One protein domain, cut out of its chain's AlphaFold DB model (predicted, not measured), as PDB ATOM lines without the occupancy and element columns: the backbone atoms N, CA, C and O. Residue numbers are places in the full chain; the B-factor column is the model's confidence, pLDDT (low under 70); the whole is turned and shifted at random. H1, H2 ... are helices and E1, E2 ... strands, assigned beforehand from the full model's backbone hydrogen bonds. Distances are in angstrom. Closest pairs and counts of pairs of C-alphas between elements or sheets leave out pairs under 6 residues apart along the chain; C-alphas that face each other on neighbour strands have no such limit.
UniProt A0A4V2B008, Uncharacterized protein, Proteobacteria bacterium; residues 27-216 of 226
ATOM      1  N   GLU A  27      62.084   7.910 -39.878       68.56
ATOM      2  CA  GLU A  27      62.129   8.375 -41.260       68.56
ATOM      3  C   GLU A  27      63.137   9.523 -41.395       68.56
ATOM      4  O   GLU A  27      63.297  10.375 -40.511       68.56
ATOM      5  N   LYS A  28      63.863   9.544 -42.520       67.88
ATOM      6  CA  LYS A  28      64.858  10.593 -42.804       67.88
ATOM      7  C   LYS A  28      64.202  11.959 -43.014       67.88
ATOM      8  O   LYS A  28      64.823  12.976 -42.717       67.88
ATOM      9  N   THR A  29      62.977  11.970 -43.527       74.12
ATOM     10  CA  THR A  29      62.198  13.162 -43.868       74.12
ATOM     11  C   THR A  29      60.724  12.880 -43.637       74.12
ATOM     12  O   THR A  29      60.290  11.754 -43.846       74.12
ATOM     13  N   THR A  30      59.957  13.901 -43.271       77.88
ATOM     14  CA  THR A  30      58.496  13.806 -43.194       77.88
ATOM     15  C   THR A  30      57.906  13.544 -44.589       77.88
ATOM     16  O   THR A  30      58.285  14.259 -45.525       77.88
ATOM     17  N   PRO A  31      56.996  12.569 -44.757       83.69
ATOM     18  CA  PRO A  31      56.324  12.340 -46.030       83.69
ATOM     19  C   PRO A  31      55.368  13.490 -46.366       83.69
ATOM     20  O   PRO A  31      55.003  14.298 -45.507       83.69
ATOM     21  N   ALA A  32      54.955  13.565 -47.631       87.56
ATOM     22  CA  ALA A  32      53.902  14.483 -48.039       87.56
ATOM     23  C   ALA A  32      52.558  14.055 -47.433       87.56
ATOM     24  O   ALA A  32      52.272  12.865 -47.308       87.56
ATOM     25  N   ASP A  33      51.733  15.037 -47.079       92.69
ATOM     26  CA  ASP A  33      50.344  14.796 -46.712       92.69
ATOM     27  C   ASP A  33      49.510  14.568 -47.977       92.69
ATOM     28  O   ASP A  33      49.380  15.464 -48.810       92.69
ATOM     29  N   GLU A  34      48.945  13.376 -48.123       94.81
ATOM     30  CA  GLU A  34      48.095  13.004 -49.256       94.81
ATOM     31  C   GLU A  34      46.597  13.051 -48.928       94.81
ATOM     32  O   GLU A  34      45.784  12.443 -49.637       94.81
ATOM     33  N   ALA A  35      46.221  13.712 -47.831       92.75
ATOM     34  CA  ALA A  35      44.830  13.813 -47.421       92.75
ATOM     35  C   ALA A  35      43.991  14.502 -48.505       92.75
ATOM     36  O   ALA A  35      44.346  15.580 -48.992       92.75
ATOM     37  N   THR A  36      42.831  13.934 -48.839       93.88
ATOM     38  CA  THR A  36      41.799  14.709 -49.542       93.88
ATOM     39  C   THR A  36      41.214  15.781 -48.616       93.88
ATOM     40  O   THR A  36      41.397  15.751 -47.395       93.88
ATOM     41  N   ALA A  37      40.463  16.733 -49.178       94.44
ATOM     42  CA  ALA A  37      39.775  17.749 -48.381       94.44
ATOM     43  C   ALA A  37      38.787  17.122 -47.376       94.44
ATOM     44  O   ALA A  37      38.674  17.580 -46.239       94.44
ATOM     45  N   GLU A  38      38.100  16.047 -47.768       91.06
ATOM     46  CA  GLU A  38      37.152  15.318 -46.926       91.06
ATOM     47  C   GLU A  38      37.853  14.564 -45.790       91.06
ATOM     48  O   GLU A  38      37.394  14.622 -44.646       91.06
ATOM     49  N   GLU A  39      38.967  13.884 -46.085       92.12
ATOM     50  CA  GLU A  39      39.786  13.184 -45.086       92.12
ATOM     51  C   GLU A  39      40.360  14.172 -44.066       92.12
ATOM     52  O   GLU A  39      40.260  13.949 -42.858       92.12
ATOM     53  N   ARG A  40      40.882  15.311 -44.536       94.88
ATOM     54  CA  ARG A  40      41.382  16.384 -43.673       94.88
ATOM     55  C   ARG A  40      40.284  16.930 -42.765       94.88
ATOM     56  O   ARG A  40      40.463  16.975 -41.551       94.88
ATOM     57  N   ALA A  41      39.117  17.245 -43.325       92.62
ATOM     58  CA  ALA A  41      37.981  17.716 -42.543       92.62
ATOM     59  C   ALA A  41      37.513  16.676 -41.508       92.62
ATOM     60  O   ALA A  41      37.068  17.053 -40.424       92.62
ATOM     61  N   ALA A  42      37.583  15.377 -41.822       91.06
ATOM     62  CA  ALA A  42      37.270  14.309 -40.875       91.06
ATOM     63  C   ALA A  42      38.293  14.246 -39.728       91.06
ATOM     64  O   ALA A  42      37.882  14.207 -38.568       91.06
ATOM     65  N   ILE A  43      39.597  14.315 -40.031       93.19
ATOM     66  CA  ILE A  43      40.659  14.402 -39.013       93.19
ATOM     67  C   ILE A  43      40.405  15.590 -38.084       93.19
ATOM     68  O   ILE A  43      40.401  15.418 -36.866       93.19
ATOM     69  N   ASP A  44      40.149  16.774 -38.640       93.62
ATOM     70  CA  ASP A  44      39.983  18.000 -37.858       93.62
ATOM     71  C   ASP A  44      38.770  17.912 -36.920       93.62
ATOM     72  O   ASP A  44      38.871  18.243 -35.735       93.62
ATOM     73  N   ARG A  45      37.630  17.393 -37.402       91.69
ATOM     74  CA  ARG A  45      36.441  17.175 -36.556       91.69
ATOM     75  C   ARG A  45      36.722  16.184 -35.427       91.69
ATOM     76  O   ARG A  45      36.398  16.469 -34.271       91.69
ATOM     77  N   THR A  46      37.366  15.058 -35.733       91.06
ATOM     78  CA  THR A  46      37.730  14.057 -34.723       91.06
ATOM     79  C   THR A  46      38.721  14.618 -33.701       91.06
ATOM     80  O   THR A  46      38.555  14.392 -32.502       91.06
ATOM     81  N   LEU A  47      39.710  15.409 -34.128       93.44
ATOM     82  CA  LEU A  47      40.653  16.068 -33.226       93.44
ATOM     83  C   LEU A  47      39.975  17.080 -32.308       93.44
ATOM     84  O   LEU A  47      40.288  17.113 -31.118       93.44
ATOM     85  N   VAL A  48      39.030  17.876 -32.812       93.12
ATOM     86  CA  VAL A  48      38.243  18.798 -31.978       93.12
ATOM     87  C   VAL A  48      37.460  18.022 -30.918       93.12
ATOM     88  O   VAL A  48      37.486  18.390 -29.740       93.12
ATOM     89  N   GLN A  49      36.817  16.915 -31.303       91.00
ATOM     90  CA  GLN A  49      36.092  16.052 -30.371       91.00
ATOM     91  C   GLN A  49      37.017  15.471 -29.293       91.00
ATOM     92  O   GLN A  49      36.713  15.586 -28.101       91.00
ATOM     93  N   LEU A  50      38.139  14.859 -29.690       92.38
ATOM     94  CA  LEU A  50      39.101  14.265 -28.761       92.38
ATOM     95  C   LEU A  50      39.703  15.332 -27.844       92.38
ATOM     96  O   LEU A  50      39.689  15.158 -26.630       92.38
ATOM     97  N   THR A  51      40.126  16.478 -28.382       94.75
ATOM     98  CA  THR A  51      40.636  17.614 -27.594       94.75
ATOM     99  C   THR A  51      39.619  18.058 -26.546       94.75
ATOM    100  O   THR A  51      39.960  18.227 -25.374       94.75
ATOM    101  N   GLY A  52      38.351  18.210 -26.937       94.06
ATOM    102  CA  GLY A  52      37.275  18.560 -26.012       94.06
ATOM    103  C   GLY A  52      37.087  17.519 -24.906       94.06
ATOM    104  O   GLY A  52      36.853  17.884 -23.753       94.06
ATOM    105  N   LEU A  53      37.215  16.230 -25.226       93.44
ATOM    106  CA  LEU A  53      37.098  15.149 -24.249       93.44
ATOM    107  C   LEU A  53      38.292  15.098 -23.290       93.44
ATOM    108  O   LEU A  53      38.090  14.984 -22.083       93.44
ATOM    109  N   PHE A  54      39.516  15.246 -23.795       96.44
ATOM    110  CA  PHE A  54      40.730  15.345 -22.985       96.44
ATOM    111  C   PHE A  54      40.668  16.534 -22.017       96.44
ATOM    112  O   PHE A  54      40.887  16.361 -20.818       96.44
ATOM    113  N   ARG A  55      40.261  17.718 -22.497       96.50
ATOM    114  CA  ARG A  55      40.090  18.917 -21.655       96.50
ATOM    115  C   ARG A  55      39.066  18.718 -20.544       96.50
ATOM    116  O   ARG A  55      39.330  19.058 -19.396       96.50
ATOM    117  N   LYS A  56      37.924  18.094 -20.851       96.56
ATOM    118  CA  LYS A  56      36.907  17.742 -19.841       96.56
ATOM    119  C   LYS A  56      37.421  16.779 -18.766       96.56
ATOM    120  O   LYS A  56      36.812  16.700 -17.706       96.56
ATOM    121  N   ASN A  57      38.513  16.062 -19.032       96.38
ATOM    122  CA  ASN A  57      39.149  15.131 -18.103       96.38
ATOM    123  C   ASN A  57      40.471  15.670 -17.517       96.38
ATOM    124  O   ASN A  57      41.223  14.900 -16.928       96.38
ATOM    125  N   GLY A  58      40.737  16.977 -17.637       95.81
ATOM    126  CA  GLY A  58      41.857  17.646 -16.963       95.81
ATOM    127  C   GLY A  58      43.140  17.788 -17.785       95.81
ATOM    128  O   GLY A  58      44.158  18.198 -17.238       95.81
ATOM    129  N   TYR A  59      43.128  17.473 -19.083       96.00
ATOM    130  CA  TYR A  59      44.273  17.752 -19.955       96.00
ATOM    131  C   TYR A  59      44.285  19.215 -20.408       96.00
ATOM    132  O   TYR A  59      43.353  19.671 -21.071       96.00
ATOM    133  N   GLU A  60      45.363  19.934 -20.115       93.38
ATOM    134  CA  GLU A  60      45.523  21.348 -20.490       93.38
ATOM    135  C   GLU A  60      46.289  21.552 -21.808       93.38
ATOM    136  O   GLU A  60      46.401  22.672 -22.306       93.38
ATOM    137  N   GLY A  61      46.823  20.477 -22.395       89.12
ATOM    138  CA  GLY A  61      47.602  20.555 -23.628       89.12
ATOM    139  C   GLY A  61      46.763  20.734 -24.899       89.12
ATOM    140  O   GLY A  61      45.539  20.899 -24.884       89.12
ATOM    141  N   SER A  62      47.458  20.679 -26.034       88.50
ATOM    142  CA  SER A  62      46.882  20.770 -27.378       88.50
ATOM    143  C   SER A  62      47.473  19.680 -28.271       88.50
ATOM    144  O   SER A  62      48.620  19.273 -28.064       88.50
ATOM    145  N   PHE A  63      46.681  19.205 -29.233       88.88
ATOM    146  CA  PHE A  63      47.082  18.182 -30.206       88.88
ATOM    147  C   PHE A  63      47.504  18.769 -31.566       88.88
ATOM    148  O   PHE A  63      47.687  18.030 -32.528       88.88
ATOM    149  N   ASP A  64      47.684  20.087 -31.644       85.88
ATOM    150  CA  ASP A  64      48.154  20.830 -32.825       85.88
ATOM    151  C   ASP A  64      49.679  20.803 -33.016       85.88
ATOM    152  O   ASP A  64      50.182  21.130 -34.088       85.88
ATOM    153  N   LYS A  65      50.434  20.408 -31.985       83.44
ATOM    154  CA  LYS A  65      51.905  20.413 -32.000       83.44
ATOM    155  C   LYS A  65      52.509  19.351 -32.911       83.44
ATOM    156  O   LYS A  65      53.696  19.426 -33.219       83.44
ATOM    157  N   MET A  66      51.724  18.347 -33.290       89.00
ATOM    158  CA  MET A  66      52.185  17.212 -34.070       89.00
ATOM    159  C   MET A  66      51.395  17.096 -35.374       89.00
ATOM    160  O   MET A  66      50.170  16.988 -35.315       89.00
ATOM    161  N   PRO A  67      52.068  17.074 -36.539       92.50
ATOM    162  CA  PRO A  67      51.392  16.875 -37.810       92.50
ATOM    163  C   PRO A  67      50.670  15.529 -37.846       92.50
ATOM    164  O   PRO A  67      51.212  14.518 -37.395       92.50
ATOM    165  N   ILE A  68      49.469  15.520 -38.419       94.44
ATOM    166  CA  ILE A  68      48.727  14.297 -38.729       94.44
ATOM    167  C   ILE A  68      48.612  14.198 -40.240       94.44
ATOM    168  O   ILE A  68      47.930  15.018 -40.857       94.44
ATOM    169  N   LEU A  69      49.289  13.216 -40.819       94.00
ATOM    170  CA  LEU A  69      49.465  13.074 -42.259       94.00
ATOM    171  C   LEU A  69      48.713  11.844 -42.738       94.00
ATOM    172  O   LEU A  69      48.868  10.764 -42.163       94.00
ATOM    173  N   VAL A  70      47.932  11.993 -43.803       92.50
ATOM    174  CA  VAL A  70      47.436  10.826 -44.530       92.50
ATOM    175  C   VAL A  70      48.534  10.409 -45.490       92.50
ATOM    176  O   VAL A  70      48.963  11.199 -46.323       92.50
ATOM    177  N   VAL A  71      49.004   9.175 -45.364       88.69
ATOM    178  CA  VAL A  71      50.051   8.637 -46.236       88.69
ATOM    179  C   VAL A  71      49.476   7.518 -47.094       88.69
ATOM    180  O   VAL A  71      48.589   6.769 -46.658       88.69
ATOM    181  N   SER A  72      49.947   7.403 -48.337       75.94
ATOM    182  CA  SER A  72      49.634   6.237 -49.157       75.94
ATOM    183  C   SER A  72      50.119   4.973 -48.451       75.94
ATOM    184  O   SER A  72      51.173   4.946 -47.815       75.94
ATOM    185  N   ASN A  73      49.321   3.907 -48.536       64.88
ATOM    186  CA  ASN A  73      49.798   2.599 -48.114       64.88
ATOM    187  C   ASN A  73      51.020   2.254 -48.957       64.88
ATOM    188  O   ASN A  73      50.914   2.225 -50.183       64.88
ATOM    189  N   ASP A  74      52.132   1.939 -48.300       53.47
ATOM    190  CA  ASP A  74      53.244   1.265 -48.956       53.47
ATOM    191  C   ASP A  74      52.681  -0.031 -49.578       53.47
ATOM    192  O   ASP A  74      52.079  -0.841 -48.849       53.47
ATOM    193  N   PRO A  75      52.731  -0.205 -50.913       39.06
ATOM    194  CA  PRO A  75      52.158  -1.366 -51.582       39.06
ATOM    195  C   PRO A  75      52.908  -2.629 -51.141       39.06
ATOM    196  O   PRO A  75      53.904  -3.024 -51.734       39.06
ATOM    197  N   GLY A  76      52.435  -3.268 -50.070       38.53
ATOM    198  CA  GLY A  76      53.059  -4.480 -49.539       38.53
ATOM    199  C   GLY A  76      52.748  -4.829 -48.085       38.53
ATOM    200  O   GLY A  76      52.975  -5.975 -47.707       38.53
ATOM    201  N   GLN A  77      52.208  -3.914 -47.270       48.94
ATOM    202  CA  GLN A  77      51.891  -4.213 -45.864       48.94
ATOM    203  C   GLN A  77      50.408  -3.996 -45.528       48.94
ATOM    204  O   GLN A  77      50.011  -2.903 -45.120       48.94
ATOM    205  N   PRO A  78      49.556  -5.027 -45.680       46.91
ATOM    206  CA  PRO A  78      48.213  -4.985 -45.121       46.91
ATOM    207  C   PRO A  78      48.306  -4.986 -43.588       46.91
ATOM    208  O   PRO A  78      48.868  -5.915 -43.016       46.91
ATOM    209  N   GLY A  79      47.745  -3.977 -42.911       61.06
ATOM    210  CA  GLY A  79      47.396  -4.134 -41.491       61.06
ATOM    211  C   GLY A  79      47.475  -2.911 -40.580       61.06
ATOM    212  O   GLY A  79      46.865  -2.955 -39.513       61.06
ATOM    213  N   TRP A  80      48.162  -1.825 -40.956       75.12
ATOM    214  CA  TRP A  80      48.312  -0.670 -40.062       75.12
ATOM    215  C   TRP A  80      47.350   0.477 -40.411       75.12
ATOM    216  O   TRP A  80      47.086   0.785 -41.575       75.12
ATOM    217  N   ALA A  81      46.782   1.080 -39.369       81.12
ATOM    218  CA  ALA A  81      45.752   2.113 -39.463       81.12
ATOM    219  C   ALA A  81      46.299   3.506 -39.145       81.12
ATOM    220  O   ALA A  81      45.935   4.494 -39.782       81.12
ATOM    221  N   GLY A  82      47.180   3.554 -38.153       87.31
ATOM    222  CA  GLY A  82      47.908   4.726 -37.718       87.31
ATOM    223  C   GLY A  82      49.313   4.330 -37.287       87.31
ATOM    224  O   GLY A  82      49.612   3.142 -37.115       87.31
ATOM    225  N   ARG A  83      50.185   5.331 -37.192       88.19
ATOM    226  CA  ARG A  83      51.521   5.179 -36.641       88.19
ATOM    227  C   ARG A  83      52.064   6.495 -36.112       88.19
ATOM    228  O   ARG A  83      52.118   7.483 -36.838       88.19
ATOM    229  N   CYS A  84      52.599   6.474 -34.904       90.50
ATOM    230  CA  CYS A  84      53.434   7.541 -34.388       90.50
ATOM    231  C   CYS A  84      54.882   7.386 -34.879       90.50
ATOM    232  O   CYS A  84      55.568   6.438 -34.492       90.50
ATOM    233  N   VAL A  85      55.368   8.314 -35.704       88.88
ATOM    234  CA  VAL A  85      56.683   8.217 -36.360       88.88
ATOM    235  C   VAL A  85      57.614   9.336 -35.910       88.88
ATOM    236  O   VAL A  85      57.204  10.490 -35.799       88.88
ATOM    237  N   GLY A  86      58.879   8.999 -35.646       85.75
ATOM    238  CA  GLY A  86      59.950   9.965 -35.405       85.75
ATOM    239  C   GLY A  86      60.574  10.480 -36.705       85.75
ATOM    240  O   GLY A  86      60.759   9.729 -37.661       85.75
ATOM    241  N   ILE A  87      60.940  11.763 -36.725       80.06
ATOM    242  CA  ILE A  87      61.641  12.417 -37.838       80.06
ATOM    243  C   ILE A  87      63.092  12.667 -37.430       80.06
ATOM    244  O   ILE A  87      63.354  13.347 -36.429       80.06
ATOM    245  N   GLY A  88      64.038  12.176 -38.234       73.06
ATOM    246  CA  GLY A  88      65.471  12.388 -38.012       73.06
ATOM    247  C   GLY A  88      65.968  11.855 -36.659       73.06
ATOM    248  O   GLY A  88      65.344  11.007 -36.030       73.06
ATOM    249  N   LYS A  89      67.102  12.362 -36.158       70.19
ATOM    250  CA  LYS A  89      67.665  11.961 -34.847       70.19
ATOM    251  C   LYS A  89      66.877  12.555 -33.658       70.19
ATOM    252  O   LYS A  89      67.473  13.157 -32.772       70.19
ATOM    253  N   GLY A  90      65.547  12.436 -33.663       64.25
ATOM    254  CA  GLY A  90      64.654  12.950 -32.618       64.25
ATOM    255  C   GLY A  90      64.227  14.411 -32.792       64.25
ATOM    256  O   GLY A  90      63.819  15.047 -31.827       64.25
ATOM    257  N   THR A  91      64.320  14.966 -34.003       66.19
ATOM    258  CA  THR A  91      64.026  16.387 -34.280       66.19
ATOM    259  C   THR A  91      62.536  16.708 -34.394       66.19
ATOM    260  O   THR A  91      62.160  17.874 -34.441       66.19
ATOM    261  N   GLY A  92      61.678  15.691 -34.441       81.62
ATOM    262  CA  GLY A  92      60.231  15.857 -34.495       81.62
ATOM    263  C   GLY A  92      59.518  14.513 -34.528       81.62
ATOM    264  O   GLY A  92      60.155  13.463 -34.628       81.62
ATOM    265  N   ARG A  93      58.191  14.546 -34.435       89.38
ATOM    266  CA  ARG A  93      57.320  13.380 -34.615       89.38
ATOM    267  C   ARG A  93      56.109  13.786 -35.454       89.38
ATOM    268  O   ARG A  93      55.793  14.972 -35.517       89.38
ATOM    269  N   TYR A  94      55.450  12.821 -36.078       91.88
ATOM    270  CA  TYR A  94      54.142  12.985 -36.713       91.88
ATOM    271  C   TYR A  94      53.297  11.727 -36.510       91.88
ATOM    272  O   TYR A  94      53.822  10.650 -36.221       91.88
ATOM    273  N   ILE A  95      51.986  11.871 -36.670       93.00
ATOM    274  CA  ILE A  95      51.054  10.751 -36.752       93.00
ATOM    275  C   ILE A  95      50.802  10.481 -38.234       93.00
ATOM    276  O   ILE A  95      50.226  11.312 -38.932       93.00
ATOM    277  N   ALA A  96      51.241   9.328 -38.720       91.75
ATOM    278  CA  ALA A  96      50.871   8.812 -40.029       91.75
ATOM    279  C   ALA A  96      49.527   8.086 -39.904       91.75
ATOM    280  O   ALA A  96      49.333   7.309 -38.973       91.75
ATOM    281  N   ILE A  97      48.607   8.311 -40.835       90.56
ATOM    282  CA  ILE A  97      47.322   7.614 -40.910       90.56
ATOM    283  C   ILE A  97      47.182   7.026 -42.303       90.56
ATOM    284  O   ILE A  97      47.398   7.711 -43.302       90.56
ATOM    285  N   SER A  98      46.795   5.758 -42.378       88.00
ATOM    286  CA  SER A  98      46.458   5.141 -43.653       88.00
ATOM    287  C   SER A  98      45.000   5.402 -44.022       88.00
ATOM    288  O   SER A  98      44.124   5.551 -43.163       88.00
ATOM    289  N   ARG A  99      44.683   5.350 -45.320       87.12
ATOM    290  CA  ARG A  99      43.292   5.476 -45.801       87.12
ATOM    291  C   ARG A  99      42.348   4.412 -45.216       87.12
ATOM    292  O   ARG A  99      41.133   4.581 -45.229       87.12
ATOM    293  N   TRP A 100      42.886   3.332 -44.641       81.56
ATOM    294  CA  TRP A 100      42.101   2.316 -43.937       81.56
ATOM    295  C   TRP A 100      41.393   2.854 -42.684       81.56
ATOM    296  O   TRP A 100      40.310   2.366 -42.350       81.56
ATOM    297  N   ALA A 101      41.949   3.874 -42.019       84.19
ATOM    298  CA  ALA A 101      41.333   4.512 -40.853       84.19
ATOM    299  C   ALA A 101      40.010   5.225 -41.186       84.19
ATOM    300  O   ALA A 101      39.140   5.341 -40.327       84.19
ATOM    301  N   PHE A 102      39.840   5.641 -42.443       84.06
ATOM    302  CA  PHE A 102      38.639   6.308 -42.959       84.06
ATOM    303  C   PHE A 102      37.603   5.324 -43.517       84.06
ATOM    304  O   PHE A 102      36.491   5.706 -43.879       84.06
ATOM    305  N   GLN A 103      37.952   4.038 -43.609       75.81
ATOM    306  CA  GLN A 103      37.016   3.004 -44.032       75.81
ATOM    307  C   GLN A 103      36.082   2.643 -42.873       75.81
ATOM    308  O   GLN A 103      36.521   2.497 -41.736       75.81
ATOM    309  N   HIS A 104      34.810   2.384 -43.190       61.25
ATOM    310  CA  HIS A 104      33.731   2.153 -42.217       61.25
ATOM    311  C   HIS A 104      33.415   3.390 -41.367       61.25
ATOM    312  O   HIS A 104      33.470   3.348 -40.138       61.25
ATOM    313  N   ASN A 105      33.022   4.480 -42.029       51.56
ATOM    314  CA  ASN A 105      32.344   5.579 -41.354       51.56
ATOM    315  C   ASN A 105      30.995   5.070 -40.837       51.56
ATOM    316  O   ASN A 105      30.047   4.869 -41.598       51.56
ATOM    317  N   SER A 106      30.918   4.819 -39.534       52.84
ATOM    318  CA  SER A 106      29.650   4.849 -38.821       52.84
ATOM    319  C   SER A 106      28.988   6.207 -39.061       52.84
ATOM    320  O   SER A 106      29.646   7.238 -39.169       52.84
ATOM    321  N   GLU A 107      27.662   6.232 -39.112       51.59
ATOM    322  CA  GLU A 107      26.920   7.494 -39.210       51.59
ATOM    323  C   GLU A 107      26.962   8.327 -37.901       51.59
ATOM    324  O   GLU A 107      26.408   9.426 -37.851       51.59
ATOM    325  N   ASP A 108      27.590   7.805 -36.840       54.25
ATOM    326  CA  ASP A 108      27.957   8.530 -35.619       54.25
ATOM    327  C   ASP A 108      29.474   8.764 -35.629       54.25
ATOM    328  O   ASP A 108      30.241   7.802 -35.615       54.25
ATOM    329  N   GLU A 109      29.916  10.025 -35.668       51.84
ATOM    330  CA  GLU A 109      31.340  10.398 -35.745       51.84
ATOM    331  C   GLU A 109      32.153   9.888 -34.541       51.84
ATOM    332  O   GLU A 109      33.346   9.579 -34.668       51.84
ATOM    333  N   SER A 110      31.494   9.715 -33.388       50.97
ATOM    334  CA  SER A 110      32.112   9.137 -32.194       50.97
ATOM    335  C   SER A 110      32.337   7.627 -32.291       50.97
ATOM    336  O   SER A 110      33.168   7.110 -31.546       50.97
ATOM    337  N   ASP A 111      31.676   6.967 -33.247       58.81
ATOM    338  CA  ASP A 111      31.767   5.531 -33.518       58.81
ATOM    339  C   ASP A 111      32.714   5.191 -34.697       58.81
ATOM    340  O   ASP A 111      32.672   4.104 -35.275       58.81
ATOM    341  N   SER A 112      33.547   6.156 -35.117       72.62
ATOM    342  CA  SER A 112      34.383   6.009 -36.310       72.62
ATOM    343  C   SER A 112      35.723   5.344 -36.001       72.62
ATOM    344  O   SER A 112      36.390   5.635 -35.005       72.62
ATOM    345  N   ARG A 113      36.174   4.479 -36.914       82.31
ATOM    346  CA  ARG A 113      37.506   3.863 -36.852       82.31
ATOM    347  C   ARG A 113      38.614   4.908 -36.712       82.31
ATOM    348  O   ARG A 113      39.538   4.695 -35.932       82.31
ATOM    349  N   LEU A 114      38.482   6.037 -37.405       87.62
ATOM    350  CA  LEU A 114      39.395   7.171 -37.307       87.62
ATOM    351  C   LEU A 114      39.555   7.659 -35.859       87.62
ATOM    352  O   LEU A 114      40.683   7.873 -35.427       87.62
ATOM    353  N   THR A 115      38.467   7.768 -35.090       89.19
ATOM    354  CA  THR A 115      38.518   8.148 -33.667       89.19
ATOM    355  C   THR A 115      39.359   7.177 -32.846       89.19
ATOM    356  O   THR A 115      40.200   7.617 -32.063       89.19
ATOM    357  N   ALA A 116      39.170   5.870 -33.030       88.19
ATOM    358  CA  ALA A 116      39.938   4.867 -32.295       88.19
ATOM    359  C   ALA A 116      41.432   4.918 -32.643       88.19
ATOM    360  O   ALA A 116      42.275   4.881 -31.750       88.19
ATOM    361  N   VAL A 117      41.739   5.043 -33.937       89.62
ATOM    362  CA  VAL A 117      43.112   5.137 -34.450       89.62
ATOM    363  C   VAL A 117      43.790   6.399 -33.930       89.62
ATOM    364  O   VAL A 117      44.863   6.320 -33.346       89.62
ATOM    365  N   LEU A 118      43.147   7.561 -34.063       92.69
ATOM    366  CA  LEU A 118      43.696   8.821 -33.569       92.69
ATOM    367  C   LEU A 118      43.931   8.793 -32.063       92.69
ATOM    368  O   LEU A 118      44.976   9.247 -31.608       92.69
ATOM    369  N   LEU A 119      42.997   8.243 -31.283       93.81
ATOM    370  CA  LEU A 119      43.176   8.126 -29.839       93.81
ATOM    371  C   LEU A 119      44.377   7.235 -29.482       93.81
ATOM    372  O   LEU A 119      45.155   7.594 -28.599       93.81
ATOM    373  N   HIS A 120      44.547   6.114 -30.186       93.31
ATOM    374  CA  HIS A 120      45.686   5.212 -30.017       93.31
ATOM    375  C   HIS A 120      47.019   5.902 -30.346       93.31
ATOM    376  O   HIS A 120      47.940   5.908 -29.527       93.31
ATOM    377  N   GLU A 121      47.105   6.572 -31.498       93.06
ATOM    378  CA  GLU A 121      48.332   7.260 -31.911       93.06
ATOM    379  C   GLU A 121      48.652   8.482 -31.048       93.06
ATOM    380  O   GLU A 121      49.820   8.758 -30.773       93.06
ATOM    381  N   ILE A 122      47.636   9.188 -30.543       95.00
ATOM    382  CA  ILE A 122      47.824  10.224 -29.522       95.00
ATOM    383  C   ILE A 122      48.468   9.616 -28.269       95.00
ATOM    384  O   ILE A 122      49.389  10.217 -27.712       95.00
ATOM    385  N   GLY A 123      48.045   8.417 -27.856       94.81
ATOM    386  CA  GLY A 123      48.666   7.668 -26.764       94.81
ATOM    387  C   GLY A 123      50.167   7.453 -26.975       94.81
ATOM    388  O   GLY A 123      50.968   7.785 -26.098       94.81
ATOM    389  N   HIS A 124      50.569   6.991 -28.160       92.69
ATOM    390  CA  HIS A 124      51.983   6.837 -28.512       92.69
ATOM    391  C   HIS A 124      52.746   8.169 -28.557       92.69
ATOM    392  O   HIS A 124      53.844   8.287 -28.010       92.69
ATOM    393  N   CYS A 125      52.186   9.175 -29.226       92.44
ATOM    394  CA  CYS A 125      52.899  10.398 -29.576       92.44
ATOM    395  C   CYS A 125      52.972  11.436 -28.455       92.44
ATOM    396  O   CYS A 125      54.009  12.078 -28.291       92.44
ATOM    397  N   TYR A 126      51.886  11.619 -27.705       93.56
ATOM    398  CA  TYR A 126      51.781  12.656 -26.675       93.56
ATOM    399  C   TYR A 126      52.012  12.114 -25.269       93.56
ATOM    400  O   TYR A 126      52.506  12.840 -24.411       93.56
ATOM    401  N   PHE A 127      51.676  10.844 -25.039       93.56
ATOM    402  CA  PHE A 127      51.718  10.229 -23.711       93.56
ATOM    403  C   PHE A 127      52.778   9.129 -23.589       93.56
ATOM    404  O   PHE A 127      52.854   8.481 -22.548       93.56
ATOM    405  N   ALA A 128      53.597   8.929 -24.632       92.56
ATOM    406  CA  ALA A 128      54.674   7.937 -24.682       92.56
ATOM    407  C   ALA A 128      54.225   6.534 -24.240       92.56
ATOM    408  O   ALA A 128      54.957   5.807 -23.572       92.56
ATOM    409  N   ARG A 129      52.986   6.165 -24.579       92.19
ATOM    410  CA  ARG A 129      52.433   4.859 -24.238       92.19
ATOM    411  C   ARG A 129      52.978   3.807 -25.186       92.19
ATOM    412  O   ARG A 129      53.080   4.055 -26.383       92.19
ATOM    413  N   GLU A 130      53.289   2.633 -24.661       91.38
ATOM    414  CA  GLU A 130      53.608   1.459 -25.471       91.38
ATOM    415  C   GLU A 130      52.338   0.663 -25.776       91.38
ATOM    416  O   GLU A 130      51.305   0.845 -25.125       91.38
ATOM    417  N   HIS A 131      52.419  -0.207 -26.783       90.50
ATOM    418  CA  HIS A 131      51.375  -1.192 -27.029       90.50
ATOM    419  C   HIS A 131      51.145  -2.053 -25.786       90.50
ATOM    420  O   HIS A 131      52.076  -2.392 -25.059       90.50
ATOM    421  N   ASP A 132      49.895  -2.451 -25.593       89.06
ATOM    422  CA  ASP A 132      49.487  -3.372 -24.542       89.06
ATOM    423  C   ASP A 132      48.737  -4.553 -25.179       89.06
ATOM    424  O   ASP A 132      48.251  -4.491 -26.311       89.06
ATOM    425  N   HIS A 133      48.647  -5.654 -24.449       87.81
ATOM    426  CA  HIS A 133      47.960  -6.875 -24.858       87.81
ATOM    427  C   HIS A 133      47.010  -7.384 -23.768       87.81
ATOM    428  O   HIS A 133      46.506  -8.505 -23.850       87.81
ATOM    429  N   GLU A 134      46.755  -6.574 -22.741       89.19
ATOM    430  CA  GLU A 134      45.850  -6.910 -21.654       89.19
ATOM    431  C   GLU A 134      44.380  -6.850 -22.104       89.19
ATOM    432  O   GLU A 134      43.827  -5.793 -22.432       89.19
ATOM    433  N   LEU A 135      43.736  -8.020 -22.095       88.69
ATOM    434  CA  LEU A 135      42.319  -8.198 -22.391       88.69
ATOM    435  C   LEU A 135      41.579  -8.673 -21.139       88.69
ATOM    436  O   LEU A 135      41.816  -9.776 -20.640       88.69
ATOM    437  N   VAL A 136      40.617  -7.881 -20.676       89.69
ATOM    438  CA  VAL A 136      39.763  -8.243 -19.545       89.69
ATOM    439  C   VAL A 136      38.692  -9.207 -20.033       89.69
ATOM    440  O   VAL A 136      37.765  -8.836 -20.757       89.69
ATOM    441  N   SER A 137      38.828 -10.466 -19.639       88.00
ATOM    442  CA  SER A 137      37.938 -11.558 -20.022       88.00
ATOM    443  C   SER A 137      37.687 -12.482 -18.832       88.00
ATOM    444  O   SER A 137      38.349 -12.398 -17.797       88.00
ATOM    445  N   SER A 138      36.683 -13.349 -18.946       85.56
ATOM    446  CA  SER A 138      36.394 -14.346 -17.921       85.56
ATOM    447  C   SER A 138      35.936 -15.654 -18.552       85.56
ATOM    448  O   SER A 138      35.093 -15.685 -19.454       85.56
ATOM    449  N   SER A 139      36.459 -16.765 -18.038       84.75
ATOM    450  CA  SER A 139      35.946 -18.092 -18.369       84.75
ATOM    451  C   SER A 139      34.518 -18.277 -17.857       84.75
ATOM    452  O   SER A 139      33.729 -18.910 -18.546       84.75
ATOM    453  N   THR A 140      34.157 -17.655 -16.733       82.00
ATOM    454  CA  THR A 140      32.866 -17.814 -16.042       82.00
ATOM    455  C   THR A 140      31.777 -16.860 -16.532       82.00
ATOM    456  O   THR A 140      30.592 -17.148 -16.372       82.00
ATOM    457  N   TYR A 141      32.144 -15.719 -17.117       80.12
ATOM    458  CA  TYR A 141      31.195 -14.674 -17.506       80.12
ATOM    459  C   TYR A 141      31.257 -14.364 -19.003       80.12
ATOM    460  O   TYR A 141      32.319 -14.399 -19.617       80.12
ATOM    461  N   GLU A 142      30.106 -14.055 -19.593       83.25
ATOM    462  CA  GLU A 142      29.991 -13.462 -20.923       83.25
ATOM    463  C   GLU A 142      29.825 -11.957 -20.791       83.25
ATOM    464  O   GLU A 142      29.006 -11.472 -19.998       83.25
ATOM    465  N   THR A 143      30.570 -11.226 -21.612       81.88
ATOM    466  CA  THR A 143      30.465  -9.776 -21.689       81.88
ATOM    467  C   THR A 143      29.682  -9.414 -22.933       81.88
ATOM    468  O   THR A 143      30.044  -9.777 -24.051       81.88
ATOM    469  N   ASN A 144      28.593  -8.682 -22.744       82.69
ATOM    470  CA  ASN A 144      27.875  -8.068 -23.842       82.69
ATOM    471  C   ASN A 144      28.065  -6.561 -23.778       82.69
ATOM    472  O   ASN A 144      27.812  -5.949 -22.739       82.69
ATOM    473  N   VAL A 145      28.488  -5.974 -24.890       79.75
ATOM    474  CA  VAL A 145      28.621  -4.527 -25.025       79.75
ATOM    475  C   VAL A 145      27.441  -4.022 -25.831       79.75
ATOM    476  O   VAL A 145      27.201  -4.442 -26.967       79.75
ATOM    477  N   GLU A 146      26.682  -3.132 -25.212       78.56
ATOM    478  CA  GLU A 146      25.592  -2.416 -25.845       78.56
ATOM    479  C   GLU A 146      26.088  -1.083 -26.391       78.56
ATOM    480  O   GLU A 146      26.808  -0.336 -25.722       78.56
ATOM    481  N   TYR A 147      25.659  -0.770 -27.603       72.88
ATOM    482  CA  TYR A 147      25.980   0.478 -28.267       72.88
ATOM    483  C   TYR A 147      24.746   1.041 -28.961       72.88
ATOM    484  O   TYR A 147      23.905   0.313 -29.498       72.88
ATOM    485  N   SER A 148      24.618   2.361 -28.892       60.78
ATOM    486  CA  SER A 148      23.521   3.103 -29.500       60.78
ATOM    487  C   SER A 148      24.001   3.638 -30.838       60.78
ATOM    488  O   SER A 148      24.812   4.552 -30.868       60.78
ATOM    489  N   GLY A 149      23.496   3.074 -31.934       59.56
ATOM    490  CA  GLY A 149      23.717   3.604 -33.278       59.56
ATOM    491  C   GLY A 149      22.423   4.153 -33.874       59.56
ATOM    492  O   GLY A 149      21.334   3.972 -33.327       59.56
ATOM    493  N   ARG A 150      22.501   4.764 -35.060       53.16
ATOM    494  CA  ARG A 150      21.308   5.264 -35.771       53.16
ATOM    495  C   ARG A 150      20.279   4.187 -36.130       53.16
ATOM    496  O   ARG A 150      19.102   4.496 -36.254       53.16
ATOM    497  N   ARG A 151      20.685   2.914 -36.242       61.09
ATOM    498  CA  ARG A 151      19.759   1.773 -36.424       61.09
ATOM    499  C   ARG A 151      19.190   1.236 -35.102       61.09
ATOM    500  O   ARG A 151      18.699   0.112 -35.066       61.09
ATOM    501  N   GLY A 152      19.289   2.012 -34.027       64.94
ATOM    502  CA  GLY A 152      18.847   1.638 -32.692       64.94
ATOM    503  C   GLY A 152      19.943   0.993 -31.846       64.94
ATOM    504  O   GLY A 152      21.134   1.010 -32.174       64.94
ATOM    505  N   ARG A 153      19.514   0.436 -30.714       69.88
ATOM    506  CA  ARG A 153      20.382  -0.240 -29.750       69.88
ATOM    507  C   ARG A 153      20.840  -1.576 -30.323       69.88
ATOM    508  O   ARG A 153      20.019  -2.416 -30.681       69.88
ATOM    509  N   ARG A 154      22.153  -1.771 -30.382       70.62
ATOM    510  CA  ARG A 154      22.787  -3.035 -30.752       70.62
ATOM    511  C   ARG A 154      23.507  -3.613 -29.547       70.62
ATOM    512  O   ARG A 154      23.946  -2.879 -28.666       70.62
ATOM    513  N   GLN A 155      23.614  -4.932 -29.519       74.75
ATOM    514  CA  GLN A 155      24.316  -5.662 -28.479       74.75
ATOM    515  C   GLN A 155      25.213  -6.688 -29.160       74.75
ATOM    516  O   GLN A 155      24.717  -7.562 -29.867       74.75
ATOM    517  N   ASN A 156      26.519  -6.570 -28.944       74.00
ATOM    518  CA  ASN A 156      27.480  -7.562 -29.403       74.00
ATOM    519  C   ASN A 156      28.007  -8.324 -28.192       74.00
ATOM    520  O   ASN A 156      28.422  -7.723 -27.196       74.00
ATOM    521  N   ARG A 157      28.029  -9.649 -28.299       78.81
ATOM    522  CA  ARG A 157      28.839 -10.484 -27.418       78.81
ATOM    523  C   ARG A 157      30.308 -10.245 -27.760       78.81
ATOM    524  O   ARG A 157      30.667 -10.275 -28.934       78.81
ATOM    525  N   VAL A 158      31.132 -10.000 -26.746       77.69
ATOM    526  CA  VAL A 158      32.582  -9.837 -26.897       77.69
ATOM    527  C   VAL A 158      33.305 -10.829 -25.998       77.69
ATOM    528  O   VAL A 158      32.895 -11.063 -24.859       77.69
ATOM    529  N   ASP A 159      34.390 -11.405 -26.509       74.50
ATOM    530  CA  ASP A 159      35.202 -12.373 -25.761       74.50
ATOM    531  C   ASP A 159      36.015 -11.705 -24.641       74.50
ATOM    532  O   ASP A 159      36.368 -12.337 -23.648       74.50
ATOM    533  N   GLY A 160      36.244 -10.399 -24.762       82.69
ATOM    534  CA  GLY A 160      36.841  -9.572 -23.729       82.69
ATOM    535  C   GLY A 160      36.764  -8.090 -24.070       82.69
ATOM    536  O   GLY A 160      36.400  -7.701 -25.182       82.69
ATOM    537  N   VAL A 161      37.103  -7.266 -23.085       87.19
ATOM    538  CA  VAL A 161      37.188  -5.811 -23.211       87.19
ATOM    539  C   VAL A 161      38.648  -5.403 -23.029       87.19
ATOM    540  O   VAL A 161      39.253  -5.798 -22.030       87.19
ATOM    541  N   PRO A 162      39.243  -4.647 -23.963       89.00
ATOM    542  CA  PRO A 162      40.605  -4.157 -23.802       89.00
ATOM    543  C   PRO A 162      40.775  -3.342 -22.518       89.00
ATOM    544  O   PRO A 162      39.958  -2.471 -22.216       89.00
ATOM    545  N   ALA A 163      41.849  -3.593 -21.767       90.25
ATOM    546  CA  ALA A 163      42.150  -2.803 -20.574       90.25
ATOM    547  C   ALA A 163      42.621  -1.380 -20.926       90.25
ATOM    548  O   ALA A 163      42.542  -0.478 -20.102       90.25
ATOM    549  N   THR A 164      43.094  -1.144 -22.147       91.19
ATOM    550  CA  THR A 164      43.596   0.157 -22.611       91.19
ATOM    551  C   THR A 164      43.325   0.333 -24.099       91.19
ATOM    552  O   THR A 164      43.157  -0.644 -24.832       91.19
ATOM    553  N   VAL A 165      43.304   1.586 -24.558       90.81
ATOM    554  CA  VAL A 165      43.244   1.902 -25.990       90.81
ATOM    555  C   VAL A 165      44.514   1.475 -26.714       90.81
ATOM    556  O   VAL A 165      44.479   1.276 -27.923       90.81
ATOM    557  N   MET A 166      45.611   1.255 -25.982       91.31
ATOM    558  CA  MET A 166      46.878   0.753 -26.517       91.31
ATOM    559  C   MET A 166      46.849  -0.736 -26.877       91.31
ATOM    560  O   MET A 166      47.852  -1.279 -27.338       91.31
ATOM    561  N   TYR A 167      45.714  -1.404 -26.665       87.94
ATOM    562  CA  TYR A 167      45.565  -2.817 -26.948       87.94
ATOM    563  C   TYR A 167      45.658  -3.132 -28.444       87.94
ATOM    564  O   TYR A 167      44.883  -2.621 -29.255       87.94
ATOM    565  N   VAL A 168      46.541  -4.062 -28.797       81.19
ATOM    566  CA  VAL A 168      46.695  -4.593 -30.160       81.19
ATOM    567  C   VAL A 168      46.819  -6.116 -30.117       81.19
ATOM    568  O   VAL A 168      47.399  -6.666 -29.185       81.19
ATOM    569  N   THR A 169      46.307  -6.843 -31.116       74.88
ATOM    570  CA  THR A 169      46.540  -8.301 -31.214       74.88
ATOM    571  C   THR A 169      47.153  -8.652 -32.548       74.88
ATOM    572  O   THR A 169      46.662  -8.233 -33.592       74.88
ATOM    573  N   ARG A 170      48.234  -9.444 -32.524       64.75
ATOM    574  CA  ARG A 170      48.851 -10.025 -33.731       64.75
ATOM    575  C   ARG A 170      49.033  -9.002 -34.873       64.75
ATOM    576  O   ARG A 170      48.733  -9.304 -36.025       64.75
ATOM    577  N   GLY A 171      49.460  -7.781 -34.540       54.56
ATOM    578  CA  GLY A 171      49.716  -6.703 -35.505       54.56
ATOM    579  C   GLY A 171      48.482  -6.046 -36.135       54.56
ATOM    580  O   GLY A 171      48.638  -5.256 -37.056       54.56
ATOM    581  N   HIS A 172      47.273  -6.349 -35.663       56.09
ATOM    582  CA  HIS A 172      46.035  -5.738 -36.137       56.09
ATOM    583  C   HIS A 172      45.401  -4.920 -35.015       56.09
ATOM    584  O   HIS A 172      45.486  -5.303 -33.847       56.09
ATOM    585  N   PHE A 173      44.746  -3.815 -35.379       58.47
ATOM    586  CA  PHE A 173      43.916  -3.003 -34.488       58.47
ATOM    587  C   PHE A 173      42.478  -3.562 -34.505       58.47
ATOM    588  O   PHE A 173      41.668  -3.166 -35.348       58.47
ATOM    589  N   PRO A 174      42.124  -4.540 -33.648       51.22
ATOM    590  CA  PRO A 174      40.963  -5.401 -33.871       51.22
ATOM    591  C   PRO A 174      39.681  -4.856 -33.225       51.22
ATOM    592  O   PRO A 174      38.614  -5.443 -33.386       51.22
ATOM    593  N   HIS A 175      39.756  -3.744 -32.485       60.72
ATOM    594  CA  HIS A 175      38.705  -3.354 -31.538       60.72
ATOM    595  C   HIS A 175      38.258  -1.902 -31.653       60.72
ATOM    596  O   HIS A 175      37.744  -1.360 -30.676       60.72
ATOM    597  N   ALA A 176      38.378  -1.291 -32.840       60.06
ATOM    598  CA  ALA A 176      37.803   0.032 -33.090       60.06
ATOM    599  C   ALA A 176      36.358   0.105 -32.569       60.06
ATOM    600  O   ALA A 176      36.045   0.989 -31.786       60.06
ATOM    601  N   SER A 177      35.556  -0.929 -32.842       59.97
ATOM    602  CA  SER A 177      34.171  -1.037 -32.382       59.97
ATOM    603  C   SER A 177      33.977  -1.073 -30.867       59.97
ATOM    604  O   SER A 177      32.897  -0.713 -30.432       59.97
ATOM    605  N   ILE A 178      34.947  -1.505 -30.049       66.38
ATOM    606  CA  ILE A 178      34.839  -1.466 -28.575       66.38
ATOM    607  C   ILE A 178      35.336  -0.122 -28.044       66.38
ATOM    608  O   ILE A 178      34.724   0.440 -27.138       66.38
ATOM    609  N   VAL A 179      36.418   0.409 -28.626       65.75
ATOM    610  CA  VAL A 179      36.937   1.750 -28.305       65.75
ATOM    611  C   VAL A 179      35.868   2.813 -28.536       65.75
ATOM    612  O   VAL A 179      35.737   3.749 -27.748       65.75
ATOM    613  N   THR A 180      35.075   2.622 -29.587       64.31
ATOM    614  CA  THR A 180      34.090   3.588 -30.055       64.31
ATOM    615  C   THR A 180      32.646   3.167 -29.785       64.31
ATOM    616  O   THR A 180      31.754   3.997 -29.942       64.31
ATOM    617  N   ALA A 181      32.424   1.940 -29.272       59.72
ATOM    618  CA  ALA A 181      31.108   1.364 -28.952       59.72
ATOM    619  C   ALA A 181      30.188   2.367 -28.259       59.72
ATOM    620  O   ALA A 181      28.981   2.389 -28.474       59.72
ATOM    621  N   ASN A 182      30.729   3.187 -27.365       69.62
ATOM    622  CA  ASN A 182      29.980   4.285 -26.790       69.62
ATOM    623  C   ASN A 182      30.904   5.335 -26.175       69.62
ATOM    624  O   ASN A 182      32.096   5.131 -25.938       69.62
ATOM    625  N   ARG A 183      30.288   6.467 -25.828       77.31
ATOM    626  CA  ARG A 183      30.951   7.581 -25.149       77.31
ATOM    627  C   ARG A 183      31.565   7.206 -23.794       77.31
ATOM    628  O   ARG A 183      32.498   7.890 -23.378       77.31
ATOM    629  N   GLU A 184      31.072   6.176 -23.097       85.50
ATOM    630  CA  GLU A 184      31.625   5.769 -21.794       85.50
ATOM    631  C   GLU A 184      33.012   5.143 -21.964       85.50
ATOM    632  O   GLU A 184      33.947   5.557 -21.278       85.50
ATOM    633  N   PHE A 185      33.171   4.226 -22.922       86.19
ATOM    634  CA  PHE A 185      34.470   3.640 -23.258       86.19
ATOM    635  C   PHE A 185      35.440   4.678 -23.805       86.19
ATOM    636  O   PHE A 185      36.574   4.749 -23.337       86.19
ATOM    637  N   LEU A 186      34.983   5.549 -24.708       88.12
ATOM    638  CA  LEU A 186      35.822   6.632 -25.218       88.12
ATOM    639  C   LEU A 186      36.341   7.533 -24.080       88.12
ATOM    640  O   LEU A 186      37.524   7.863 -24.030       88.12
ATOM    641  N   THR A 187      35.472   7.891 -23.128       91.50
ATOM    642  CA  THR A 187      35.858   8.682 -21.945       91.50
ATOM    643  C   THR A 187      36.837   7.924 -21.056       91.50
ATOM    644  O   THR A 187      37.809   8.503 -20.577       91.50
ATOM    645  N   TYR A 188      36.594   6.633 -20.833       92.69
ATOM    646  CA  TYR A 188      37.488   5.782 -20.062       92.69
ATOM    647  C   TYR A 188      38.894   5.739 -20.660       92.69
ATOM    648  O   TYR A 188      39.852   6.002 -19.942       92.69
ATOM    649  N   TYR A 189      39.018   5.496 -21.962       93.50
ATOM    650  CA  TYR A 189      40.316   5.415 -22.624       93.50
ATOM    651  C   TYR A 189      41.072   6.746 -22.615       93.50
ATOM    652  O   TYR A 189      42.282   6.761 -22.411       93.50
ATOM    653  N   VAL A 190      40.372   7.878 -22.740       94.69
ATOM    654  CA  VAL A 190      40.991   9.198 -22.539       94.69
ATOM    655  C   VAL A 190      41.548   9.344 -21.123       94.69
ATOM    656  O   VAL A 190      42.678   9.790 -20.949       94.69
ATOM    657  N   ARG A 191      40.782   8.956 -20.096       95.31
ATOM    658  CA  ARG A 191      41.257   9.009 -18.704       95.31
ATOM    659  C   ARG A 191      42.433   8.066 -18.475       95.31
ATOM    660  O   ARG A 191      43.373   8.431 -17.782       95.31
ATOM    661  N   GLU A 192      42.397   6.882 -19.066       95.38
ATOM    662  CA  GLU A 192      43.483   5.909 -18.980       95.38
ATOM    663  C   GLU A 192      44.795   6.482 -19.540       95.38
ATOM    664  O   GLU A 192      45.822   6.427 -18.863       95.38
ATOM    665  N   LEU A 193      44.751   7.156 -20.696       95.62
ATOM    666  CA  LEU A 193      45.912   7.863 -21.250       95.62
ATOM    667  C   LEU A 193      46.424   8.995 -20.346       95.62
ATOM    668  O   LEU A 193      47.624   9.256 -20.308       95.62
ATOM    669  N   LEU A 194      45.535   9.630 -19.578       96.12
ATOM    670  CA  LEU A 194      45.880  10.645 -18.575       96.12
ATOM    671  C   LEU A 194      46.391  10.059 -17.246       96.12
ATOM    672  O   LEU A 194      46.583  10.799 -16.284       96.12
ATOM    673  N   GLY A 195      46.624   8.746 -17.179       94.19
ATOM    674  CA  GLY A 195      47.211   8.077 -16.018       94.19
ATOM    675  C   GLY A 195      46.200   7.611 -14.972       94.19
ATOM    676  O   GLY A 195      46.603   7.170 -13.895       94.19
ATOM    677  N   PHE A 196      44.896   7.670 -15.259       95.00
ATOM    678  CA  PHE A 196      43.910   7.041 -14.383       95.00
ATOM    679  C   PHE A 196      44.034   5.505 -14.438       95.00
ATOM    680  O   PHE A 196      44.427   4.959 -15.471       95.00
ATOM    681  N   PRO A 197      43.676   4.787 -13.355       93.50
ATOM    682  CA  PRO A 197      43.799   3.331 -13.313       93.50
ATOM    683  C   PRO A 197      43.022   2.614 -14.424       93.50
ATOM    684  O   PRO A 197      41.862   2.943 -14.694       93.50
ATOM    685  N   LYS A 198      43.654   1.587 -15.007       92.62
ATOM    686  CA  LYS A 198      43.028   0.663 -15.962       92.62
ATOM    687  C   LYS A 198      41.977  -0.224 -15.279       92.62
ATOM    688  O   LYS A 198      42.043  -0.475 -14.078       92.62
ATOM    689  N   ILE A 199      41.037  -0.743 -16.063       91.19
ATOM    690  CA  ILE A 199      40.185  -1.889 -15.715       91.19
ATOM    691  C   ILE A 199      41.103  -3.104 -15.559       91.19
ATOM    692  O   ILE A 199      41.829  -3.432 -16.491       91.19
ATOM    693  N   GLN A 200      41.061  -3.771 -14.407       92.31
ATOM    694  CA  GLN A 200      41.933  -4.917 -14.116       92.31
ATOM    695  C   GLN A 200      41.189  -6.251 -14.157       92.31
ATOM    696  O   GLN A 200      41.790  -7.316 -14.269       92.31
ATOM    697  N   ASN A 201      39.868  -6.227 -13.996       91.12
ATOM    698  CA  ASN A 201      39.070  -7.441 -13.894       91.12
ATOM    699  C   ASN A 201      37.624  -7.214 -14.348       91.12
ATOM    700  O   ASN A 201      37.179  -6.091 -14.584       91.12
ATOM    701  N   ILE A 202      36.864  -8.305 -14.445       87.62
ATOM    702  CA  ILE A 202      35.474  -8.268 -14.906       87.62
ATOM    703  C   ILE A 202      34.579  -7.388 -14.018       87.62
ATOM    704  O   ILE A 202      33.648  -6.767 -14.521       87.62
ATOM    705  N   ASN A 203      34.860  -7.276 -12.714       88.50
ATOM    706  CA  ASN A 203      34.035  -6.480 -11.805       88.50
ATOM    707  C   ASN A 203      34.186  -4.983 -12.082       88.50
ATOM    708  O   ASN A 203      33.221  -4.237 -11.924       88.50
ATOM    709  N   ASP A 204      35.346  -4.536 -12.566       91.19
ATOM    710  CA  ASP A 204      35.539  -3.150 -12.997       91.19
ATOM    711  C   ASP A 204      34.641  -2.778 -14.182       91.19
ATOM    712  O   ASP A 204      34.236  -1.620 -14.301       91.19
ATOM    713  N   LEU A 205      34.255  -3.757 -15.012       88.25
ATOM    714  CA  LEU A 205      33.345  -3.526 -16.133       88.25
ATOM    715  C   LEU A 205      31.923  -3.158 -15.685       88.25
ATOM    716  O   LEU A 205      31.182  -2.551 -16.455       88.25
ATOM    717  N   SER A 206      31.542  -3.456 -14.438       85.38
ATOM    718  CA  SER A 206      30.225  -3.085 -13.893       85.38
ATOM    719  C   SER A 206      30.011  -1.570 -13.785       85.38
ATOM    720  O   SER A 206      28.872  -1.112 -13.687       85.38
ATOM    721  N   LYS A 207      31.095  -0.782 -13.844       86.56
ATOM    722  CA  LYS A 207      31.064   0.688 -13.830       86.56
ATOM    723  C   LYS A 207      30.504   1.276 -15.132       86.56
ATOM    724  O   LYS A 207      30.090   2.432 -15.143       86.56
ATOM    725  N   PHE A 208      30.480   0.490 -16.210       87.75
ATOM    726  CA  PHE A 208      29.998   0.901 -17.525       87.75
ATOM    727  C   PHE A 208      28.554   0.451 -17.714       87.75
ATOM    728  O   PHE A 208      28.252  -0.744 -17.730       87.75
ATOM    729  N   LYS A 209      27.638   1.399 -17.912       85.75
ATOM    730  CA  LYS A 209      26.203   1.107 -18.062       85.75
ATOM    731  C   LYS A 209      25.927   0.284 -19.314       85.75
ATOM    732  O   LYS A 209      24.991  -0.527 -19.329       85.75
ATOM    733  N   SER A 210      26.749   0.498 -20.337       81.06
ATOM    734  CA  SER A 210      26.725  -0.211 -21.610       81.06
ATOM    735  C   SER A 210      27.203  -1.656 -21.538       81.06
ATOM    736  O   SER A 210      27.030  -2.393 -22.504       81.06
ATOM    737  N   VAL A 211      27.848  -2.069 -20.445       84.12
ATOM    738  CA  VAL A 211      28.359  -3.431 -20.313       84.12
ATOM    739  C   VAL A 211      27.375  -4.267 -19.511       84.12
ATOM    740  O   VAL A 211      27.013  -3.942 -18.381       84.12
ATOM    741  N   LYS A 212      26.927  -5.375 -20.104       86.19
ATOM    742  CA  LYS A 212      26.117  -6.393 -19.434       86.19
ATOM    743  C   LYS A 212      26.955  -7.647 -19.248       86.19
ATOM    744  O   LYS A 212      27.222  -8.371 -20.206       86.19
ATOM    745  N   ILE A 213      27.333  -7.902 -18.001       85.25
ATOM    746  CA  ILE A 213      28.050  -9.106 -17.585       85.25
ATOM    747  C   ILE A 213      27.005 -10.149 -17.193       85.25
ATOM    748  O   ILE A 213      26.118  -9.868 -16.384       85.25
ATOM    749  N   ARG A 214      27.080 -11.348 -17.768       84.75
ATOM    750  CA  ARG A 214      26.194 -12.470 -17.423       84.75
ATOM    751  C   ARG A 214      27.035 -13.691 -17.099       84.75
ATOM    752  O   ARG A 214      28.045 -13.918 -17.750       84.75
ATOM    753  N   LYS A 215      26.642 -14.481 -16.098       83.94
ATOM    754  CA  LYS A 215      27.294 -15.772 -15.845       83.94
ATOM    755  C   LYS A 215      27.014 -16.683 -17.043       83.94
ATOM    756  O   LYS A 215      25.866 -16.744 -17.483       83.94
ATOM    757  N   LYS A 216      28.038 -17.358 -17.569       83.88
ATOM    758  CA  LYS A 216      27.836 -18.434 -18.543       83.88
ATOM    759  C   LYS A 216      26.972 -19.482 -17.863       83.88
ATOM    760  O   LYS A 216      27.314 -19.952 -16.778       83.88
TER     761      LYS A 216
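This is residues 27 to 216 of the 226 residues of an uncharacterized protein of Proteobacteria bacterium (UniProt A0A4V2B008). Two small three-stranded sheets, E1 E3 E2 and E5 E4 E6, stand at the two ends of an elongated body, with helices H3, H4 and H5 between them. H3 is the core helix, packed along the first sheet, the long H1 crosses H3 and H5 on the outside, and the short H6 covers the edge strand E6 of the second sheet. The printed part has 190 residues with six named helices and six named strands, in the order H1 E1 E2 E3 H2 H3 E4 E5 H4 H5 H6 E6, and its class is mixed, helices and strands. The first sheet is mixed, the second all antiparallel. The whole is compact, with a radius of gyration of the C-alphas of 16.8 A, and its spans of 53 by 35 by 34 A make it only just elongated.

H1, residues 37 to 56, begins at C-alpha 37 at (39.775, 17.749, -48.381) and is 28.7 A long. E1 is residues 68 to 71, E2 residues 82 to 87, 15.7 A, and E3 residues 92 to 98, 19.7 A. H2 is residues 99 to 102. H3, residues 113 to 127, is 20.4 A long and begins at C-alpha 113 at (37.506, 3.863, -36.852). E4, residues 141 to 149, is 25.3 A long, and E5, residues 152 to 158, is 18.8 A. H4 is residues 176 to 179, H5 residues 183 to 193, 15.5 A, and H6 residues 202 to 207, 10.0 A. E6, residues 211 to 215, is 13.2 A long and ends at C-alpha 215 at (27.294, -15.772, -15.845).

H3 is the hub, touching H1, H2, H4 and H5. It is on the sheet E1 E3 E2 at a height of 9.0 A, over E3 and E2, and runs along the strands, at 16 degrees to E3 on the local plane. With H1 and H3 on one face of this sheet there are two layers, helices on one face of a sheet. E1 and E3 are parallel, with N 69 and O 95 2.8 A apart; E2 and E3 form an antiparallel hairpin, with N 85 and O 94 at 2.8 A. The sheet is only just strongly twisted, with C-alphas up to 4.3 A off its plane. H1 touches H3 with residues 43 to 50 alone, at a steep tilt of 58 degrees, the same way; the closest C-alphas are those of Thr 46 and Thr 115, 6.1 A. H1 touches H5 about perpendicular, at 74 degrees, with C-alphas Phe 54 and Val 190 closest, 6.2 A. H3 and H5 only just touch, with 3 pairs of C-alphas within 8 A, the closest those of Gly 123 and Leu 193, 6.2 A, at a shallow tilt of 19 degrees, the same way. Packing of the helices is mostly crossed, only just, with 1 of these 3 pairs at a shallow tilt. H2 touches H3 at Ala 101 and Leu 114, whose C-alphas are 4.8 A apart, and only grazes the first sheet. H4 touches H3, the closest C-alphas being those of Ala 116 and Ala 176, 5.3 A; it touches H5 only at the corner, and only grazes the sheet E5 E4 E6. In that sheet E4 and E5 form a hairpin, with N 147 and O 154 2.9 A apart, and E4 and E6 are antiparallel, with N 144 and O 212 at 2.9 A. H6 is on it, over E6, at a height of 7.8 A, only just slantwise at 32 degrees on the local plane. H1, H3 and H5 have every O i to N i+4 pair within hydrogen-bond range; H6 has 0 of 2, but 3 of 3 O i to N i+3 pairs, and H2 and H4 are too short for an O i to N i+4 pair.

The C-alphas of Thr 29 and Lys 215 are the two farthest apart, 53.3 A. The printed part has no cut. The links H1 to E1, H3 to E4 and E5 to H4 are long. The mean pLDDT of the printed part is 82.0, and 38 residues are under 70, among them residues 73 to 79, 104 to 111, 148 to 153 and 170 to 182.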